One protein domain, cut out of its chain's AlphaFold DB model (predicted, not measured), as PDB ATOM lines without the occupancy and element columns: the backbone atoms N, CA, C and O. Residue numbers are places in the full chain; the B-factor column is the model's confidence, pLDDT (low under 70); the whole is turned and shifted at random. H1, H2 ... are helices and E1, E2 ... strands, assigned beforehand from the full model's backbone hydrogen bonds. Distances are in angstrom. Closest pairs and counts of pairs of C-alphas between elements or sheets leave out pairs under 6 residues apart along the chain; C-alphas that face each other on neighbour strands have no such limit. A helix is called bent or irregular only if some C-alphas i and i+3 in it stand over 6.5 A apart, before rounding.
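Overview. This is residues 3 to 71 of the 71 residues of an uncharacterized protein of Thermoproteus sp. AZ2 (UniProt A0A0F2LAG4). A small antiparallel sheet of three strands, E1, E2 and E3, covers one side of a long helical hairpin, H1 and H2, near one end of it, with both helices on one face of the sheet. The helices make the length of the rod, and at the far end of the hairpin residues 26 to 31, of which 29 to 31 belong to H2, stick out beyond the sheet. The printed part has 69 residues, with two named helices and three named strands that follow each other as E1, H1, H2, E2, E3; the sheet's order is E1, E2, E3, and the class is mixed, helices and strands. The whole is only just compact, close to loose, with a radius of gyration of the C-alphas of 12.7 A, and the C-alphas span 40 by 19 by 15 A.

Arrangement. The sheet has E2, residues 58 to 62, as its inner strand, and E1, residues 3 to 5, and E3, residues 66 to 70, as its edge strands. E1 and E2 are antiparallel, with 163 degrees between their directions; N 60 and O 3 are 2.8 A apart, and N 5 and O 58 are 3.1 A apart, both within hydrogen-bond range. E2 and E3 form a hairpin and are antiparallel, also at 163 degrees; N 59 and O 69 at 2.8 A and N 61 and O 67 at 2.9 A are within hydrogen-bond range. E1 and E3 are apart. H1, residues 7 to 25, and H2, residues 29 to 49, lie on the same face of the sheet, an arrangement of two layers, one of helices and one of strands. H1 is on the sheet at a height of 10.0 A, over E1, and runs along the strands, at 14 degrees to E1 on the local plane; its closest C-alphas to E1 are those of Leu 10 and Tyr 4, 7.2 A apart. H2 is on the sheet at a height of 8.1 A, over E3, and runs along the strands, at 26 degrees to E3 on the local plane; the closest C-alphas of the two are those of Cys 45 and Cys 66, 5.3 A apart. H1 and H2 form a helical hairpin: they touch, with Lys 25 and Asn 32 the closest C-alphas at 5.4 A, and run opposite ways at a shallow tilt of 12 degrees. In H1 every O i to N i+4 pair is within hydrogen-bond range; in H2 15 of 17 are.

Along the chain. E2 measures 12.9 A from first to last C-alpha, E3 13.4 A and E1 7.0 A. E1 begins at C-alpha 3, at (268.646, 219.428, 147.209). H1 is 26.8 A long, from Pro 7 to Lys 25. H2, the longest helix, is 30.2 A long, from C-alpha 29 at (275.999, 204.506, 124.542) to Ile 49. It is irregular, with C-alphas 30 and 33 at 7.5 A from each other, and has a kink of 28 degrees near residue 36. E3 ends at C-alpha 70, at (275.510, 224.435, 155.963).

Size, cuts and confidence. The two C-alphas farthest apart are those of Gly 30 and Asp 55, at 41.1 A. The C-alphas of Ala 3 and Leu 71, the first and last printed, are 12.3 A apart; Leu 71 is the chain's last residue. The printed part has no cut. The links E1 to H1, H1 to H2 and E2 to E3 are tight, and the link H2 to E2, with 8 residues, is short; no link is long. The mean pLDDT of the printed part is 89.8, and no printed residue is under 70.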
ATOM      1  N   ALA A   3     269.441 220.073 146.167       90.12
ATOM      2  CA  ALA A   3     268.646 219.428 147.209       90.12
ATOM      3  C   ALA A   3     269.022 220.001 148.580       90.12
ATOM      4  O   ALA A   3     270.155 220.440 148.764       90.12
ATOM      5  N   TYR A   4     268.084 220.004 149.525       92.62
ATOM      6  CA  TYR A   4     268.292 220.466 150.898       92.62
ATOM      7  C   TYR A   4     267.665 219.469 151.874       92.62
ATOM      8  O   TYR A   4     266.689 218.805 151.521       92.62
ATOM      9  N   GLY A   5     268.225 219.344 153.073       92.75
ATOM     10  CA  GLY A   5     267.707 218.432 154.092       92.75
ATOM     11  C   GLY A   5     268.793 217.915 155.022       92.75
ATOM     12  O   GLY A   5     269.906 218.446 155.057       92.75
ATOM     13  N   LYS A   6     268.466 216.861 155.775       93.88
ATOM     14  CA  LYS A   6     269.446 216.198 156.643       93.88
ATOM     15  C   LYS A   6     270.411 215.337 155.821       93.88
ATOM     16  O   LYS A   6     269.989 214.747 154.821       93.88
ATOM     17  N   PRO A   7     271.672 215.154 156.260       92.50
ATOM     18  CA  PRO A   7     272.650 214.320 155.562       92.50
ATOM     19  C   PRO A   7     272.133 212.930 155.171       92.50
ATOM     20  O   PRO A   7     272.331 212.508 154.035       92.50
ATOM     21  N   LYS A   8     271.403 212.240 156.058       92.19
ATOM     22  CA  LYS A   8     270.815 210.916 155.774       92.19
ATOM     23  C   LYS A   8     269.822 210.919 154.615       92.19
ATOM     24  O   LYS A   8     269.863 210.032 153.766       92.19
ATOM     25  N   GLU A   9     268.933 211.906 154.580       92.25
ATOM     26  CA  GLU A   9     267.920 212.039 153.526       92.25
ATOM     27  C   GLU A   9     268.588 212.346 152.185       92.25
ATOM     28  O   GLU A   9     268.243 211.772 151.151       92.25
ATOM     29  N   LEU A  10     269.607 213.202 152.223       93.31
ATOM     30  CA  LEU A  10     270.361 213.607 151.049       93.31
ATOM     31  C   LEU A  10     271.250 212.491 150.497       93.31
ATOM     32  O   LEU A  10     271.333 212.346 149.280       93.31
ATOM     33  N   ILE A  11     271.869 211.673 151.354       93.94
ATOM     34  CA  ILE A  11     272.599 210.469 150.928       93.94
ATOM     35  C   ILE A  11     271.665 209.559 150.132       93.94
ATOM     36  O   ILE A  11     271.997 209.189 149.007       93.94
ATOM     37  N   LYS A  12     270.474 209.271 150.672       94.25
ATOM     38  CA  LYS A  12     269.487 208.421 150.001       94.25
ATOM     39  C   LYS A  12     269.073 208.994 148.641       94.25
ATOM     40  O   LYS A  12     269.081 208.277 147.646       94.25
ATOM     41  N   ALA A  13     268.775 210.293 148.577       93.12
ATOM     42  CA  ALA A  13     268.408 210.956 147.325       93.12
ATOM     43  C   ALA A  13     269.533 210.894 146.271       93.12
ATOM     44  O   ALA A  13     269.271 210.666 145.088       93.12
ATOM     45  N   VAL A  14     270.793 211.064 146.688       93.62
ATOM     46  CA  VAL A  14     271.955 210.972 145.791       93.62
ATOM     47  C   VAL A  14     272.161 209.543 145.280       93.62
ATOM     48  O   VAL A  14     272.460 209.359 144.098       93.62
ATOM     49  N   GLU A  15     271.987 208.530 146.132       94.38
ATOM     50  CA  GLU A  15     272.075 207.120 145.731       94.38
ATOM     51  C   GLU A  15     270.980 206.737 144.726       94.38
ATOM     52  O   GLU A  15     271.274 206.108 143.706       94.38
ATOM     53  N   GLU A  16     269.740 207.178 144.952       94.38
ATOM     54  CA  GLU A  16     268.624 206.960 144.024       94.38
ATOM     55  C   GLU A  16     268.882 207.609 142.654       94.38
ATOM     56  O   GLU A  16     268.642 206.993 141.611       94.38
ATOM     57  N   GLU A  17     269.411 208.834 142.630       92.50
ATOM     58  CA  GLU A  17     269.748 209.524 141.382       92.50
ATOM     59  C   GLU A  17     270.897 208.829 140.636       92.50
ATOM     60  O   GLU A  17     270.849 208.656 139.414       92.50
ATOM     61  N   LYS A  18     271.912 208.350 141.366       92.88
ATOM     62  CA  LYS A  18     273.015 207.569 140.790       92.88
ATOM     63  C   LYS A  18     272.515 206.261 140.172       92.88
ATOM     64  O   LYS A  18     272.979 205.888 139.090       92.88
ATOM     65  N   ALA A  19     271.559 205.585 140.809       92.88
ATOM     66  CA  ALA A  19     270.950 204.368 140.278       92.88
ATOM     67  C   ALA A  19     270.192 204.638 138.965       92.88
ATOM     68  O   ALA A  19     270.396 203.921 137.984       92.88
ATOM     69  N   LYS A  20     269.397 205.717 138.900       92.06
ATOM     70  CA  LYS A  20     268.699 206.133 137.667       92.06
ATOM     71  C   LYS A  20     269.673 206.436 136.530       92.06
ATOM     72  O   LYS A  20     269.476 205.966 135.414       92.06
ATOM     73  N   LEU A  21     270.745 207.178 136.813       90.88
ATOM     74  CA  LEU A  21     271.786 207.482 135.827       90.88
ATOM     75  C   LEU A  21     272.494 206.219 135.325       90.88
ATOM     76  O   LEU A  21     272.744 206.090 134.130       90.88
ATOM     77  N   SER A  22     272.769 205.270 136.218       88.81
ATOM     78  CA  SER A  22     273.392 203.993 135.851       88.81
ATOM     79  C   SER A  22     272.481 203.160 134.944       88.81
ATOM     80  O   SER A  22     272.948 202.638 133.941       88.81
ATOM     81  N   ALA A  23     271.174 203.124 135.221       89.38
ATOM     82  CA  ALA A  23     270.194 202.452 134.366       89.38
ATOM     83  C   ALA A  23     270.043 203.113 132.978       89.38
ATOM     84  O   ALA A  23     269.739 202.440 131.995       89.38
ATOM     85  N   LEU A  24     270.266 204.429 132.873       86.62
ATOM     86  CA  LEU A  24     270.287 205.137 131.586       86.62
ATOM     87  C   LEU A  24     271.545 204.823 130.765       86.62
ATOM     88  O   LEU A  24     271.472 204.789 129.537       86.62
ATOM     89  N   LYS A  25     272.675 204.548 131.428       80.69
ATOM     90  CA  LYS A  25     273.942 204.175 130.776       80.69
ATOM     91  C   LYS A  25     273.799 202.924 129.905       80.69
ATOM     92  O   LYS A  25     274.404 202.826 128.848       80.69
ATOM     93  N   GLU A  26     272.968 201.980 130.333       71.88
ATOM     94  CA  GLU A  26     272.717 200.738 129.595       71.88
ATOM     95  C   GLU A  26     271.855 200.945 128.337       71.88
ATOM     96  O   GLU A  26     271.787 200.057 127.493       71.88
ATOM     97  N   ARG A  27     271.197 202.107 128.194       77.81
ATOM     98  CA  ARG A  27     270.253 202.387 127.100       77.81
ATOM     99  C   ARG A  27     270.824 203.268 125.991       77.81
ATOM    100  O   ARG A  27     270.408 203.110 124.849       77.81
ATOM    101  N   GLU A  28     271.748 204.180 126.300       76.12
ATOM    102  CA  GLU A  28     272.284 205.137 125.320       76.12
ATOM    103  C   GLU A  28     273.812 205.286 125.390       76.12
ATOM    104  O   GLU A  28     274.349 206.133 126.106       76.12
ATOM    105  N   GLU A  29     274.528 204.518 124.559       73.56
ATOM    106  CA  GLU A  29     275.999 204.506 124.542       73.56
ATOM    107  C   GLU A  29     276.637 205.877 124.253       73.56
ATOM    108  O   GLU A  29     277.706 206.198 124.785       73.56
ATOM    109  N   GLY A  30     275.967 206.726 123.464       82.00
ATOM    110  CA  GLY A  30     276.430 208.081 123.148       82.00
ATOM    111  C   GLY A  30     276.502 209.011 124.367       82.00
ATOM    112  O   GLY A  30     277.295 209.955 124.380       82.00
ATOM    113  N   LEU A  31     275.731 208.719 125.420       84.62
ATOM    114  CA  LEU A  31     275.679 209.506 126.653       84.62
ATOM    115  C   LEU A  31     276.556 208.935 127.771       84.62
ATOM    116  O   LEU A  31     276.729 209.600 128.794       84.62
ATOM    117  N   ASN A  32     277.192 207.776 127.575       87.00
ATOM    118  CA  ASN A  32     277.976 207.092 128.609       87.00
ATOM    119  C   ASN A  32     279.028 207.994 129.260       87.00
ATOM    120  O   ASN A  32     279.103 208.076 130.483       87.00
ATOM    121  N   LYS A  33     279.786 208.757 128.461       88.62
ATOM    122  CA  LYS A  33     280.797 209.694 128.987       88.62
ATOM    123  C   LYS A  33     280.186 210.814 129.829       88.62
ATOM    124  O   LYS A  33     280.812 211.276 130.783       88.62
ATOM    125  N   PHE A  34     279.002 211.298 129.460       89.94
ATOM    126  CA  PHE A  34     278.302 212.334 130.216       89.94
ATOM    127  C   PHE A  34     277.750 211.770 131.527       89.94
ATOM    128  O   PHE A  34     277.939 212.373 132.585       89.94
ATOM    129  N   ILE A  35     277.141 210.586 131.463       91.12
ATOM    130  CA  ILE A  35     276.612 209.865 132.619       91.12
ATOM    131  C   ILE A  35     277.737 209.551 133.610       91.12
ATOM    132  O   ILE A  35     277.608 209.874 134.788       91.12
ATOM    133  N   ASP A  36     278.883 209.051 133.143       91.19
ATOM    134  CA  ASP A  36     280.046 208.771 133.993       91.19
ATOM    135  C   ASP A  36     280.562 210.028 134.706       91.19
ATOM    136  O   ASP A  36     280.879 209.997 135.897       91.19
ATOM    137  N   ARG A  37     280.593 211.174 134.009       91.81
ATOM    138  CA  ARG A  37     280.944 212.460 134.633       91.81
ATOM    139  C   ARG A  37     279.944 212.851 135.719       91.81
ATOM    140  O   ARG A  37     280.362 213.315 136.777       91.81
ATOM    141  N   LYS A  38     278.642 212.671 135.478       91.88
ATOM    142  CA  LYS A  38     277.598 212.974 136.466       91.88
ATOM    143  C   LYS A  38     277.680 212.049 137.677       91.88
ATOM    144  O   LYS A  38     277.665 212.552 138.797       91.88
ATOM    145  N   ILE A  39     277.868 210.747 137.473       92.94
ATOM    146  CA  ILE A  39     278.064 209.773 138.553       92.94
ATOM    147  C   ILE A  39     279.276 210.154 139.410       92.94
ATOM    148  O   ILE A  39     279.162 210.198 140.631       92.94
ATOM    149  N   LYS A  40     280.401 210.537 138.791       94.06
ATOM    150  CA  LYS A  40     281.594 210.987 139.525       94.06
ATOM    151  C   LYS A  40     281.324 212.211 140.409       94.06
ATOM    152  O   LYS A  40     281.860 212.303 141.512       94.06
ATOM    153  N   ILE A  41     280.498 213.152 139.944       94.50
ATOM    154  CA  ILE A  41     280.085 214.315 140.746       94.50
ATOM    155  C   ILE A  41     279.221 213.867 141.935       94.50
ATOM    156  O   ILE A  41     279.433 214.350 143.045       94.50
ATOM    157  N   LEU A  42     278.286 212.936 141.724       93.88
ATOM    158  CA  LEU A  42     277.436 212.395 142.790       93.88
ATOM    159  C   LEU A  42     278.243 211.609 143.835       93.88
ATOM    160  O   LEU A  42     278.011 211.779 145.028       93.88
ATOM    161  N   ASP A  43     279.243 210.831 143.417       94.25
ATOM    162  CA  ASP A  43     280.163 210.151 144.340       94.25
ATOM    163  C   ASP A  43     280.962 211.143 145.190       94.25
ATOM    164  O   ASP A  43     281.141 210.941 146.395       94.25
ATOM    165  N   ASN A  44     281.394 212.257 144.593       94.38
ATOM    166  CA  ASN A  44     282.015 213.332 145.357       94.38
ATOM    167  C   ASN A  44     281.033 213.933 146.376       94.38
ATOM    168  O   ASN A  44     281.410 214.153 147.526       94.38
ATOM    169  N   CYS A  45     279.765 214.134 145.999       93.50
ATOM    170  CA  CYS A  45     278.741 214.579 146.942       93.50
ATOM    171  C   CYS A  45     278.574 213.622 148.118       93.50
ATOM    172  O   CYS A  45     278.632 214.075 149.255       93.50
ATOM    173  N   LEU A  46     278.442 212.317 147.877       94.12
ATOM    174  CA  LEU A  46     278.309 211.328 148.953       94.12
ATOM    175  C   LEU A  46     279.469 211.401 149.948       94.12
ATOM    176  O   LEU A  46     279.254 211.370 151.160       94.12
ATOM    177  N   ASN A  47     280.697 211.538 149.450       93.38
ATOM    178  CA  ASN A  47     281.881 211.639 150.298       93.38
ATOM    179  C   ASN A  47     281.934 212.940 151.103       93.38
ATOM    180  O   ASN A  47     282.460 212.942 152.216       93.38
ATOM    181  N   LEU A  48     281.419 214.043 150.557       91.94
ATOM    182  CA  LEU A  48     281.355 215.319 151.262       91.94
ATOM    183  C   LEU A  48     280.231 215.334 152.305       91.94
ATOM    184  O   LEU A  48     280.482 215.761 153.425       91.94
ATOM    185  N   ILE A  49     279.042 214.808 151.986       92.19
ATOM    186  CA  ILE A  49     277.890 214.769 152.906       92.19
ATOM    187  C   ILE A  49     278.235 213.991 154.178       92.19
ATOM    188  O   ILE A  49     277.916 214.435 155.274       92.19
ATOM    189  N   LYS A  50     278.953 212.867 154.044       89.50
ATOM    190  CA  LYS A  50     279.389 212.023 155.172       89.50
ATOM    191  C   LYS A  50     280.280 212.740 156.197       89.50
ATOM    192  O   LYS A  50     280.537 212.175 157.253       89.50
ATOM    193  N   LYS A  51     280.790 213.937 155.886       90.81
ATOM    194  CA  LYS A  51     281.607 214.749 156.803       90.81
ATOM    195  C   LYS A  51     280.776 215.667 157.704       90.81
ATOM    196  O   LYS A  51     281.347 216.257 158.615       90.81
ATOM    197  N   TYR A  52     279.477 215.812 157.441       89.12
ATOM    198  CA  TYR A  52     278.572 216.672 158.205       89.12
ATOM    199  C   TYR A  52     277.839 215.883 159.292       89.12
ATOM    200  O   TYR A  52     277.613 214.681 159.152       89.12
ATOM    201  N   SER A  53     277.466 216.574 160.374       85.31
ATOM    202  CA  SER A  53     276.675 215.988 161.460       85.31
ATOM    203  C   SER A  53     275.249 215.704 160.997       85.31
ATOM    204  O   SER A  53     274.658 216.522 160.296       85.31
ATOM    205  N   ASP A  54     274.669 214.586 161.440       84.25
ATOM    206  CA  ASP A  54     273.290 214.184 161.118       84.25
ATOM    207  C   ASP A  54     272.232 215.227 161.535       84.25
ATOM    208  O   ASP A  54     271.118 215.228 160.999       84.25
ATOM    209  N   ASP A  55     272.580 216.097 162.485       85.88
ATOM    210  CA  ASP A  55     271.715 217.155 163.006       85.88
ATOM    211  C   ASP A  55     271.806 218.470 162.213       85.88
ATOM    212  O   ASP A  55     270.927 219.320 162.356       85.88
ATOM    213  N   SER A  56     272.826 218.639 161.361       88.81
ATOM    214  CA  SER A  56     272.961 219.821 160.504       88.81
ATOM    215  C   SER A  56     271.934 219.781 159.369       88.81
ATOM    216  O   SER A  56     271.637 218.726 158.802       88.81
ATOM    217  N   ILE A  57     271.421 220.949 158.982       91.38
ATOM    218  CA  ILE A  57     270.694 221.108 157.722       91.38
ATOM    219  C   ILE A  57     271.701 221.577 156.683       91.38
ATOM    220  O   ILE A  57     272.406 222.561 156.883       91.38
ATOM    221  N   ILE A  58     271.779 220.860 155.566       93.69
ATOM    222  CA  ILE A  58     272.716 221.192 154.497       93.69
ATOM    223  C   ILE A  58     271.994 221.319 153.156       93.69
ATOM    224  O   ILE A  58     270.964 220.685 152.910       93.69
ATOM    225  N   GLN A  59     272.562 222.123 152.264       92.69
ATOM    226  CA  GLN A  59     272.159 222.241 150.869       92.69
ATOM    227  C   GLN A  59     273.271 221.718 149.961       92.69
ATOM    228  O   GLN A  59     274.426 222.120 150.076       92.69
ATOM    229  N   ILE A  60     272.909 220.854 149.015       92.88
ATOM    230  CA  ILE A  60     273.806 220.309 147.997       92.88
ATOM    231  C   ILE A  60     273.520 220.979 146.661       92.88
ATOM    232  O   ILE A  60     272.379 221.005 146.196       92.88
ATOM    233  N   ILE A  61     274.581 221.428 145.994       91.88
ATOM    234  CA  ILE A  61     274.553 221.924 144.619       91.88
ATOM    235  C   ILE A  61     275.507 221.059 143.786       91.88
ATOM    236  O   ILE A  61     276.725 221.152 143.914       91.88
ATOM    237  N   ALA A  62     274.940 220.213 142.921       90.31
ATOM    238  CA  ALA A  62     275.663 219.268 142.069       90.31
ATOM    239  C   ALA A  62     275.392 219.557 140.578       90.31
ATOM    240  O   ALA A  62     274.511 218.951 139.954       90.31
ATOM    241  N   ILE A  63     276.107 220.536 140.009       83.31
ATOM    242  CA  ILE A  63     275.962 220.968 138.599       83.31
ATOM    243  C   ILE A  63     277.165 220.490 137.775       83.31
ATOM    244  O   ILE A  63     277.014 219.596 136.934       83.31
ATOM    245  N   SER A  64     278.344 221.043 138.069       84.19
ATOM    246  CA  SER A  64     279.642 220.675 137.471       84.19
ATOM    247  C   SER A  64     280.638 220.152 138.509       84.19
ATOM    248  O   SER A  64     281.565 219.422 138.177       84.19
ATOM    249  N   ASN A  65     280.424 220.514 139.769       87.56
ATOM    250  CA  ASN A  65     281.111 220.003 140.942       87.56
ATOM    251  C   ASN A  65     280.065 219.794 142.046       87.56
ATOM    252  O   ASN A  65     278.909 220.185 141.861       87.56
ATOM    253  N   CYS A  66     280.468 219.199 143.165       92.06
ATOM    254  CA  CYS A  66     279.648 219.145 144.361       92.06
ATOM    255  C   CYS A  66     280.044 220.244 145.344       92.06
ATOM    256  O   CYS A  66     281.195 220.299 145.777       92.06
ATOM    257  N   ILE A  67     279.088 221.101 145.690       92.12
ATOM    258  CA  ILE A  67     279.224 222.131 146.719       92.12
ATOM    259  C   ILE A  67     278.190 221.830 147.801       92.12
ATOM    260  O   ILE A  67     277.035 221.549 147.476       92.12
ATOM    261  N   ILE A  68     278.615 221.879 149.064       91.62
ATOM    262  CA  ILE A  68     277.741 221.723 150.228       91.62
ATOM    263  C   ILE A  68     277.787 223.009 151.044       91.62
ATOM    264  O   ILE A  68     278.868 223.526 151.324       91.62
ATOM    265  N   LEU A  69     276.611 223.519 151.391       90.56
ATOM    266  CA  LEU A  69     276.418 224.676 152.256       90.56
ATOM    267  C   LEU A  69     275.714 224.203 153.527       90.56
ATOM    268  O   LEU A  69     274.739 223.461 153.432       90.56
ATOM    269  N   GLU A  70     276.210 224.611 154.687       87.69
ATOM    270  CA  GLU A  70     275.510 224.435 155.963       87.69
ATOM    271  C   GLU A  70     274.568 225.627 156.177       87.69
ATOM    272  O   GLU A  70     274.940 226.757 155.846       87.69
ATOM    273  N   LEU A  71     273.342 225.353 156.634       82.94
ATOM    274  CA  LEU A  71     272.252 226.323 156.779       82.94
ATOM    275  C   LEU A  71     271.895 226.576 158.245       82.94
ATOM    276  O   LEU A  71     271.858 225.592 159.018       82.94
TER     277      LEU A  71